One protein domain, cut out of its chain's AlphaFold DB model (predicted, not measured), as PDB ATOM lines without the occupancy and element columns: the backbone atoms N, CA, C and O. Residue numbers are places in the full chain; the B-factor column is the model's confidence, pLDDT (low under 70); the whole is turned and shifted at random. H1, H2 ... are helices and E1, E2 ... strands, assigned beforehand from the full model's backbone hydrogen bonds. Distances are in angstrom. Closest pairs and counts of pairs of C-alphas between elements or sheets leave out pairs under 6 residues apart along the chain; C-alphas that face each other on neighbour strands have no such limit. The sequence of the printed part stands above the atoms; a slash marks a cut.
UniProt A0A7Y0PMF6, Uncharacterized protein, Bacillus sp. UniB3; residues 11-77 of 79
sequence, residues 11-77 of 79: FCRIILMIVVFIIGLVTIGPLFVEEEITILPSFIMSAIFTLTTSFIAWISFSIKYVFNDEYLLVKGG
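What this domain is: This is residues 11 to 77 of the 79 residues of an uncharacterized protein of Bacillus sp. UniB3 (UniProt A0A7Y0PMF6). Two long helices, H1 and H3, lie side by side and run opposite ways; the chain folds back between them through the short helix H2 and a loop, and a thin two-stranded hairpin, E1 and E2, carries on beyond the end of H3, nearly in line with it. The hairpin adds to the length at one end, where residues 67 to 72 stick out, and the turn at residues 32 to 40 stands free at the other. The printed part has 67 residues, with three named helices and two named strands in the order H1, H2, H3, E1, E2; the strands form one antiparallel sheet of order E1 - E2, and the class is mixed, helices and strands. The whole is extended, with a radius of gyration of the C-alphas of 17.3 A, and its outline is a rod of 61 by 22 by 8 A.

Where its parts are: H1 is residues 11 to 28, beginning at C-alpha 11 at (-27.322, -33.748, -32.118) and 25.1 A long from first to last C-alpha. H2 is residues 30 to 33, 5.1 A long. H3, the longest helix, is residues 39 to 62, 34.0 A long, from C-alpha 39 at (-42.743, -0.844, -23.587). E1 is residues 63 to 68, 15.8 A long. E2 is residues 71 to 76, 15.5 A long, and ends with C-alpha 76 at (-43.504, -33.349, -42.424).

How they stand to each other: H1 and H3 touch, with 10 pairs of C-alphas within 8 A; the closest C-alphas are those of Thr 27 and Met 45, 6.0 A apart. They run opposite ways at a shallow tilt of 12 degrees. H1 and H2 meet only through their link. H2 and H3 are close but not clearly touching; their closest C-alphas, of Leu 31 and Ser 42, are 6.7 A apart. Every O i to N i+4 pair in H1 and H3 is within hydrogen-bond range, while H2 is too short for such a pair. E1 and E2 are a hairpin of antiparallel neighbours at 162 degrees between their directions. N 64 and O 75, 2.9 A apart, and N 73 and O 66, 3.0 A apart, are within hydrogen-bond range. The closest C-alphas of H3 and E2, those of Ser 62 and Gly 76, are 6.2 A apart. H1 and H2 are each apart from E1 and E2.

The domain as a whole: The two C-alphas farthest apart, of Glu 36 and Glu 70, are 61.1 A apart. Without the stretches that stand free, the body of 52 residues spans 43 by 21 by 8 A. The printed part has no cut, and the links H1 to H2, H2 to H3, H3 to E1 and E1 to E2 are tight. The mean pLDDT of the printed part is 79.6; residues 63 to 77 are under 70.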
ATOM      1  N   PHE A  11     -27.841 -34.743 -31.187       74.12
ATOM      2  CA  PHE A  11     -27.322 -33.748 -32.118       74.12
ATOM      3  C   PHE A  11     -28.370 -32.734 -32.609       74.12
ATOM      4  O   PHE A  11     -28.184 -31.542 -32.383       74.12
ATOM      5  N   CYS A  12     -29.495 -33.171 -33.193       77.44
ATOM      6  CA  CYS A  12     -30.555 -32.260 -33.651       77.44
ATOM      7  C   CYS A  12     -31.101 -31.402 -32.508       77.44
ATOM      8  O   CYS A  12     -31.294 -30.201 -32.669       77.44
ATOM      9  N   ARG A  13     -31.290 -31.993 -31.323       81.19
ATOM     10  CA  ARG A  13     -31.726 -31.238 -30.142       81.19
ATOM     11  C   ARG A  13     -30.694 -30.194 -29.705       81.19
ATOM     12  O   ARG A  13     -31.086 -29.090 -29.349       81.19
ATOM     13  N   ILE A  14     -29.400 -30.522 -29.726       86.81
ATOM     14  CA  ILE A  14     -28.332 -29.563 -29.399       86.81
ATOM     15  C   ILE A  14     -28.318 -28.414 -30.411       86.81
ATOM     16  O   ILE A  14     -28.272 -27.259 -30.001       86.81
ATOM     17  N   ILE A  15     -28.423 -28.709 -31.710       87.62
ATOM     18  CA  ILE A  15     -28.490 -27.674 -32.750       87.62
ATOM     19  C   ILE A  15     -29.695 -26.764 -32.528       87.62
ATOM     20  O   ILE A  15     -29.540 -25.549 -32.549       87.62
ATOM     21  N   LEU A  16     -30.876 -27.325 -32.258       87.75
ATOM     22  CA  LEU A  16     -32.074 -26.526 -31.995       87.75
ATOM     23  C   LEU A  16     -31.910 -25.618 -30.779       87.75
ATOM     24  O   LEU A  16     -32.297 -24.455 -30.839       87.75
ATOM     25  N   MET A  17     -31.285 -26.113 -29.708       88.88
ATOM     26  CA  MET A  17     -30.968 -25.295 -28.536       88.88
ATOM     27  C   MET A  17     -30.022 -24.143 -28.887       88.88
ATOM     28  O   MET A  17     -30.268 -23.017 -28.467       88.88
ATOM     29  N   ILE A  18     -28.980 -24.395 -29.686       93.38
ATOM     30  CA  ILE A  18     -28.041 -23.353 -30.137       93.38
ATOM     31  C   ILE A  18     -28.761 -22.317 -31.007       93.38
ATOM     32  O   ILE A  18     -28.582 -21.121 -30.802       93.38
ATOM     33  N   VAL A  19     -29.607 -22.753 -31.943       91.75
ATOM     34  CA  VAL A  19     -30.374 -21.858 -32.823       91.75
ATOM     35  C   VAL A  19     -31.319 -20.973 -32.011       91.75
ATOM     36  O   VAL A  19     -31.299 -19.756 -32.173       91.75
ATOM     37  N   VAL A  20     -32.098 -21.558 -31.097       91.81
ATOM     38  CA  VAL A  20     -32.995 -20.803 -30.206       91.81
ATOM     39  C   VAL A  20     -32.205 -19.831 -29.331       91.81
ATOM     40  O   VAL A  20     -32.635 -18.695 -29.143       91.81
ATOM     41  N   PHE A  21     -31.035 -20.244 -28.841       93.31
ATOM     42  CA  PHE A  21     -30.165 -19.391 -28.037       93.31
ATOM     43  C   PHE A  21     -29.642 -18.189 -28.829       93.31
ATOM     44  O   PHE A  21     -29.742 -17.067 -28.345       93.31
ATOM     45  N   ILE A  22     -29.155 -18.396 -30.057       93.94
ATOM     46  CA  ILE A  22     -28.693 -17.310 -30.938       93.94
ATOM     47  C   ILE A  22     -29.844 -16.352 -31.256       93.94
ATOM     48  O   ILE A  22     -29.666 -15.141 -31.154       93.94
ATOM     49  N   ILE A  23     -31.028 -16.877 -31.592       91.44
ATOM     50  CA  ILE A  23     -32.210 -16.051 -31.870       91.44
ATOM     51  C   ILE A  23     -32.556 -15.201 -30.646       91.44
ATOM     52  O   ILE A  23     -32.721 -13.995 -30.790       91.44
ATOM     53  N   GLY A  24     -32.576 -15.794 -29.448       90.56
ATOM     54  CA  GLY A  24     -32.824 -15.063 -28.204       90.56
ATOM     55  C   GLY A  24     -31.771 -13.994 -27.921       90.56
ATOM     56  O   GLY A  24     -32.110 -12.896 -27.497       90.56
ATOM     57  N   LEU A  25     -30.501 -14.269 -28.212       91.19
ATOM     58  CA  LEU A  25     -29.421 -13.293 -28.059       91.19
ATOM     59  C   LEU A  25     -29.598 -12.093 -28.996       91.19
ATOM     60  O   LEU A  25     -29.358 -10.963 -28.590       91.19
ATOM     61  N   VAL A  26     -30.055 -12.323 -30.227       90.06
ATOM     62  CA  VAL A  26     -30.268 -11.257 -31.216       90.06
ATOM     63  C   VAL A  26     -31.548 -10.465 -30.943       90.06
ATOM     64  O   VAL A  26     -31.551  -9.251 -31.119       90.06
ATOM     65  N   THR A  27     -32.635 -11.113 -30.513       88.12
ATOM     66  CA  THR A  27     -33.927 -10.436 -30.299       88.12
ATOM     67  C   THR A  27     -34.069  -9.835 -28.905       88.12
ATOM     68  O   THR A  27     -34.665  -8.772 -28.760       88.12
ATOM     69  N   ILE A  28     -33.534 -10.500 -27.879       86.44
ATOM     70  CA  ILE A  28     -33.635 -10.076 -26.477       86.44
ATOM     71  C   ILE A  28     -32.356  -9.350 -26.033       86.44
ATOM     72  O   ILE A  28     -32.421  -8.502 -25.157       86.44
ATOM     73  N   GLY A  29     -31.196  -9.606 -26.646       85.06
ATOM     74  CA  GLY A  29     -29.947  -8.907 -26.307       85.06
ATOM     75  C   GLY A  29     -30.042  -7.376 -26.360       85.06
ATOM     76  O   GLY A  29     -29.664  -6.739 -25.377       85.06
ATOM     77  N   PRO A  30     -30.606  -6.771 -27.425       83.19
ATOM     78  CA  PRO A  30     -30.822  -5.323 -27.489       83.19
ATOM     79  C   PRO A  30     -31.692  -4.791 -26.343       83.19
ATOM     80  O   PRO A  30     -31.469  -3.673 -25.887       83.19
ATOM     81  N   LEU A  31     -32.606  -5.617 -25.806       81.31
ATOM     82  CA  LEU A  31     -33.469  -5.241 -24.680       81.31
ATOM     83  C   LEU A  31     -32.709  -4.979 -23.372       81.31
ATOM     84  O   LEU A  31     -33.261  -4.378 -22.456       81.31
ATOM     85  N   PHE A  32     -31.467  -5.452 -23.266       81.25
ATOM     86  CA  PHE A  32     -30.622  -5.258 -22.088       81.25
ATOM     87  C   PHE A  32     -29.529  -4.202 -22.286       81.25
ATOM     88  O   PHE A  32     -28.866  -3.842 -21.316       81.25
ATOM     89  N   VAL A  33     -29.302  -3.751 -23.522       82.94
ATOM     90  CA  VAL A  33     -28.218  -2.815 -23.867       82.94
ATOM     91  C   VAL A  33     -28.747  -1.400 -24.072       82.94
ATOM     92  O   VAL A  33     -28.048  -0.439 -23.765       82.94
ATOM     93  N   GLU A  34     -29.970  -1.254 -24.579       81.12
ATOM     94  CA  GLU A  34     -30.590   0.054 -24.765       81.12
ATOM     95  C   GLU A  34     -31.223   0.537 -23.446       81.12
ATOM     96  O   GLU A  34     -32.020  -0.167 -22.833       81.12
ATOM     97  N   GLU A  35     -30.865   1.738 -22.976       71.19
ATOM     98  CA  GLU A  35     -31.454   2.333 -21.758       71.19
ATOM     99  C   GLU A  35     -32.846   2.940 -22.014       71.19
ATOM    100  O   GLU A  35     -33.672   3.015 -21.104       71.19
ATOM    101  N   GLU A  36     -33.143   3.330 -23.257       74.44
ATOM    102  CA  GLU A  36     -34.396   3.984 -23.654       74.44
ATOM    103  C   GLU A  36     -35.319   3.040 -24.432       74.44
ATOM    104  O   GLU A  36     -35.658   3.268 -25.594       74.44
ATOM    105  N   ILE A  37     -35.760   1.956 -23.796       70.56
ATOM    106  CA  ILE A  37     -36.667   1.013 -24.460       70.56
ATOM    107  C   ILE A  37     -38.104   1.309 -24.079       70.56
ATOM    108  O   ILE A  37     -38.535   1.150 -22.935       70.56
ATOM    109  N   THR A  38     -38.883   1.716 -25.075       80.25
ATOM    110  CA  THR A  38     -40.328   1.868 -24.914       80.25
ATOM    111  C   THR A  38     -40.980   0.486 -24.759       80.25
ATOM    112  O   THR A  38     -40.620  -0.479 -25.426       80.25
ATOM    113  N   ILE A  39     -42.001   0.394 -23.908       83.06
ATOM    114  CA  ILE A  39     -42.743  -0.844 -23.587       83.06
ATOM    115  C   ILE A  39     -43.244  -1.601 -24.834       83.06
ATOM    116  O   ILE A  39     -43.303  -2.830 -24.858       83.06
ATOM    117  N   LEU A  40     -43.610  -0.853 -25.877       86.88
ATOM    118  CA  LEU A  40     -44.175  -1.372 -27.119       86.88
ATOM    119  C   LEU A  40     -43.146  -2.159 -27.963       86.88
ATOM    120  O   LEU A  40     -43.423  -3.321 -28.262       86.88
ATOM    121  N   PRO A  41     -41.960  -1.617 -28.311       85.44
ATOM    122  CA  PRO A  41     -40.912  -2.389 -28.982       85.44
ATOM    123  C   PRO A  41     -40.465  -3.630 -28.197       85.44
ATOM    124  O   PRO A  41     -40.308  -4.690 -28.805       85.44
ATOM    125  N   SER A  42     -40.366  -3.557 -26.864       85.75
ATOM    126  CA  SER A  42     -40.058  -4.731 -26.030       85.75
ATOM    127  C   SER A  42     -41.085  -5.849 -26.184       85.75
ATOM    128  O   SER A  42     -40.733  -7.020 -26.348       85.75
ATOM    129  N   PHE A  43     -42.371  -5.491 -26.182       89.19
ATOM    130  CA  PHE A  43     -43.453  -6.450 -26.370       89.19
ATOM    131  C   PHE A  43     -43.415  -7.089 -27.766       89.19
ATOM    132  O   PHE A  43     -43.551  -8.307 -27.891       89.19
ATOM    133  N   ILE A  44     -43.169  -6.289 -28.809       90.31
ATOM    134  CA  ILE A  44     -43.061  -6.780 -30.191       90.31
ATOM    135  C   ILE A  44     -41.881  -7.750 -30.336       90.31
ATOM    136  O   ILE A  44     -42.059  -8.844 -30.873       90.31
ATOM    137  N   MET A  45     -40.701  -7.400 -29.817       89.50
ATOM    138  CA  MET A  45     -39.514  -8.265 -29.872       89.50
ATOM    139  C   MET A  45     -39.743  -9.595 -29.142       89.50
ATOM    140  O   MET A  45     -39.416 -10.660 -29.673       89.50
ATOM    141  N   SER A  46     -40.386  -9.558 -27.971       88.19
ATOM    142  CA  SER A  46     -40.757 -10.766 -27.222       88.19
ATOM    143  C   SER A  46     -41.768 -11.636 -27.979       88.19
ATOM    144  O   SER A  46     -41.662 -12.869 -27.975       88.19
ATOM    145  N   ALA A  47     -42.749 -11.024 -28.648       92.50
ATOM    146  CA  ALA A  47     -43.739 -11.747 -29.445       92.50
ATOM    147  C   ALA A  47     -43.095 -12.425 -30.665       92.50
ATOM    148  O   ALA A  47     -43.351 -13.604 -30.916       92.50
ATOM    149  N   ILE A  48     -42.212 -11.717 -31.378       91.75
ATOM    150  CA  ILE A  48     -41.466 -12.260 -32.522       91.75
ATOM    151  C   ILE A  48     -40.592 -13.434 -32.081       91.75
ATOM    152  O   ILE A  48     -40.616 -14.485 -32.726       91.75
ATOM    153  N   PHE A  49     -39.871 -13.289 -30.966       91.75
ATOM    154  CA  PHE A  49     -39.077 -14.373 -30.389       91.75
ATOM    155  C   PHE A  49     -39.948 -15.603 -30.108       91.75
ATOM    156  O   PHE A  49     -39.675 -16.685 -30.615       91.75
ATOM    157  N   THR A  50     -41.057 -15.422 -29.388       91.12
ATOM    158  CA  THR A  50     -41.937 -16.534 -29.000       91.12
ATOM    159  C   THR A  50     -42.547 -17.238 -30.215       91.12
ATOM    160  O   THR A  50     -42.594 -18.470 -30.260       91.12
ATOM    161  N   LEU A  51     -42.997 -16.482 -31.223       93.31
ATOM    162  CA  LEU A  51     -43.561 -17.040 -32.455       93.31
ATOM    163  C   LEU A  51     -42.515 -17.821 -33.253       93.31
ATOM    164  O   LEU A  51     -42.779 -18.951 -33.664       93.31
ATOM    165  N   THR A  52     -41.322 -17.254 -33.438       91.12
ATOM    166  CA  THR A  52     -40.244 -17.911 -34.195       91.12
ATOM    167  C   THR A  52     -39.751 -19.175 -33.500       91.12
ATOM    168  O   THR A  52     -39.662 -20.220 -34.147       91.12
ATOM    169  N   THR A  53     -39.520 -19.148 -32.183       89.44
ATOM    170  CA  THR A  53     -39.106 -20.347 -31.437       89.44
ATOM    171  C   THR A  53     -40.180 -21.426 -31.448       89.44
ATOM    172  O   THR A  53     -39.860 -22.601 -31.618       89.44
ATOM    173  N   SER A  54     -41.454 -21.039 -31.320       88.56
ATOM    174  CA  SER A  54     -42.577 -21.982 -31.373       88.56
ATOM    175  C   SER A  54     -42.697 -22.628 -32.749       88.56
ATOM    176  O   SER A  54     -42.895 -23.836 -32.842       88.56
ATOM    177  N   PHE A  55     -42.514 -21.855 -33.819       88.31
ATOM    178  CA  PHE A  55     -42.562 -22.363 -35.188       88.31
ATOM    179  C   PHE A  55     -41.392 -23.309 -35.497       88.31
ATOM    180  O   PHE A  55     -41.592 -24.384 -36.062       88.31
ATOM    181  N   ILE A  56     -40.179 -22.963 -35.056       86.56
ATOM    182  CA  ILE A  56     -38.993 -23.822 -35.195       86.56
ATOM    183  C   ILE A  56     -39.176 -25.126 -34.414       86.56
ATOM    184  O   ILE A  56     -38.914 -26.207 -34.949       86.56
ATOM    185  N   ALA A  57     -39.652 -25.040 -33.169       83.00
ATOM    186  CA  ALA A  57     -39.951 -26.212 -32.354       83.00
ATOM    187  C   ALA A  57     -41.027 -27.080 -33.020       83.00
ATOM    188  O   ALA A  57     -40.850 -28.292 -33.131       83.00
ATOM    189  N   TRP A  58     -42.097 -26.464 -33.530       82.12
ATOM    190  CA  TRP A  58     -43.160 -27.163 -34.242       82.12
ATOM    191  C   TRP A  58     -42.616 -27.950 -35.427       82.12
ATOM    192  O   TRP A  58     -42.820 -29.158 -35.490       82.12
ATOM    193  N   ILE A  59     -41.896 -27.305 -36.348       75.88
ATOM    194  CA  ILE A  59     -41.334 -27.981 -37.527       75.88
ATOM    195  C   ILE A  59     -40.427 -29.132 -37.092       75.88
ATOM    196  O   ILE A  59     -40.529 -30.240 -37.613       75.88
ATOM    197  N   SER A  60     -39.592 -28.894 -36.086       76.00
ATOM    198  CA  SER A  60     -38.614 -29.875 -35.621       76.00
ATOM    199  C   SER A  60     -39.240 -31.111 -34.977       76.00
ATOM    200  O   SER A  60     -38.725 -32.213 -35.149       76.00
ATOM    201  N   PHE A  61     -40.344 -30.948 -34.244       71.56
ATOM    202  CA  PHE A  61     -41.047 -32.054 -33.586       71.56
ATOM    203  C   PHE A  61     -42.179 -32.651 -34.432       71.56
ATOM    204  O   PHE A  61     -42.625 -33.766 -34.158       71.56
ATOM    205  N   SER A  62     -42.648 -31.939 -35.458       70.25
ATOM    206  CA  SER A  62     -43.729 -32.393 -36.335       70.25
ATOM    207  C   SER A  62     -43.251 -33.351 -37.423       70.25
ATOM    208  O   SER A  62     -44.085 -34.044 -38.006       70.25
ATOM    209  N   ILE A  63     -41.949 -33.402 -37.718       64.25
ATOM    210  CA  ILE A  63     -41.411 -34.349 -38.696       64.25
ATOM    211  C   ILE A  63     -41.408 -35.749 -38.070       64.25
ATOM    212  O   ILE A  63     -40.612 -36.058 -37.181       64.25
ATOM    213  N   LYS A  64     -42.308 -36.609 -38.549       60.03
ATOM    214  CA  LYS A  64     -42.376 -38.028 -38.191       60.03
ATOM    215  C   LYS A  64     -42.020 -38.861 -39.412       60.03
ATOM    216  O   LYS A  64     -42.624 -38.741 -40.474       60.03
ATOM    217  N   TYR A  65     -41.050 -39.743 -39.242       57.47
ATOM    218  CA  TYR A  65     -40.698 -40.723 -40.260       57.47
ATOM    219  C   TYR A  65     -41.502 -41.992 -39.983       57.47
ATOM    220  O   TYR A  65     -41.431 -42.537 -38.881       57.47
ATOM    221  N   VAL A  66     -42.309 -42.426 -40.951       57.53
ATOM    222  CA  VAL A  66     -43.040 -43.696 -40.888       57.53
ATOM    223  C   VAL A  66     -42.379 -44.639 -41.882       57.53
ATOM    224  O   VAL A  66     -42.479 -44.457 -43.093       57.53
ATOM    225  N   PHE A  67     -41.658 -45.632 -41.367       52.81
ATOM    226  CA  PHE A  67     -41.110 -46.708 -42.187       52.81
ATOM    227  C   PHE A  67     -42.222 -47.710 -42.517       52.81
ATOM    228  O   PHE A  67     -42.783 -48.329 -41.612       52.81
ATOM    229  N   ASN A  68     -42.542 -47.847 -43.805       54.44
ATOM    230  CA  ASN A  68     -43.303 -48.973 -44.345       54.44
ATOM    231  C   ASN A  68     -42.321 -49.962 -44.992       54.44
ATOM    232  O   ASN A  68     -41.250 -49.555 -45.436       54.44
ATOM    233  N   ASP A  69     -42.683 -51.247 -45.058       58.25
ATOM    234  CA  ASP A  69     -41.791 -52.319 -45.544       58.25
ATOM    235  C   ASP A  69     -41.303 -52.112 -46.998       58.25
ATOM    236  O   ASP A  69     -40.271 -52.654 -47.378       58.25
ATOM    237  N   GLU A  70     -41.989 -51.281 -47.795       64.06
ATOM    238  CA  GLU A  70     -41.656 -51.016 -49.206       64.06
ATOM    239  C   GLU A  70     -41.144 -49.591 -49.487       64.06
ATOM    240  O   GLU A  70     -40.588 -49.339 -50.556       64.06
ATOM    241  N   TYR A  71     -41.319 -48.636 -48.564       62.28
ATOM    242  CA  TYR A  71     -40.903 -47.245 -48.773       62.28
ATOM    243  C   TYR A  71     -40.808 -46.436 -47.475       62.28
ATOM    244  O   TYR A  71     -41.485 -46.678 -46.474       62.28
ATOM    245  N   LEU A  72     -39.975 -45.400 -47.527       62.78
ATOM    246  CA  LEU A  72     -39.742 -44.465 -46.433       62.78
ATOM    247  C   LEU A  72     -40.703 -43.279 -46.584       62.78
ATOM    248  O   LEU A  72     -40.501 -42.417 -47.439       62.78
ATOM    249  N   LEU A  73     -41.777 -43.242 -45.787       62.25
ATOM    250  CA  LEU A  73     -42.762 -42.164 -45.851       62.25
ATOM    251  C   LEU A  73     -42.378 -41.051 -44.868       62.25
ATOM    252  O   LEU A  73     -42.456 -41.205 -43.645       62.25
ATOM    253  N   VAL A  74     -41.943 -39.916 -45.411       61.62
ATOM    254  CA  VAL A  74     -41.613 -38.718 -44.632       61.62
ATOM    255  C   VAL A  74     -42.894 -37.911 -44.420       61.62
ATOM    256  O   VAL A  74     -43.379 -37.277 -45.354       61.62
ATOM    257  N   LYS A  75     -43.453 -37.916 -43.202       63.03
ATOM    258  CA  LYS A  75     -44.533 -36.992 -42.826       63.03
ATOM    259  C   LYS A  75     -43.933 -35.753 -42.183       63.03
ATOM    260  O   LYS A  75     -43.508 -35.785 -41.029       63.03
ATOM    261  N   GLY A  76     -43.875 -34.664 -42.938       57.00
ATOM    262  CA  GLY A  76     -43.504 -33.349 -42.424       57.00
ATOM    263  C   GLY A  76     -44.740 -32.469 -42.282       57.00
ATOM    264  O   GLY A  76     -45.183 -31.905 -43.274       57.00
ATOM    265  N   GLY A  77     -45.281 -32.332 -41.067       57.88
ATOM    266  CA  GLY A  77     -46.365 -31.383 -40.784       57.88
ATOM    267  C   GLY A  77     -47.614 -31.991 -40.129       57.88
ATOM    268  O   GLY A  77     -47.601 -33.159 -39.740       57.88
TER     269      GLY A  77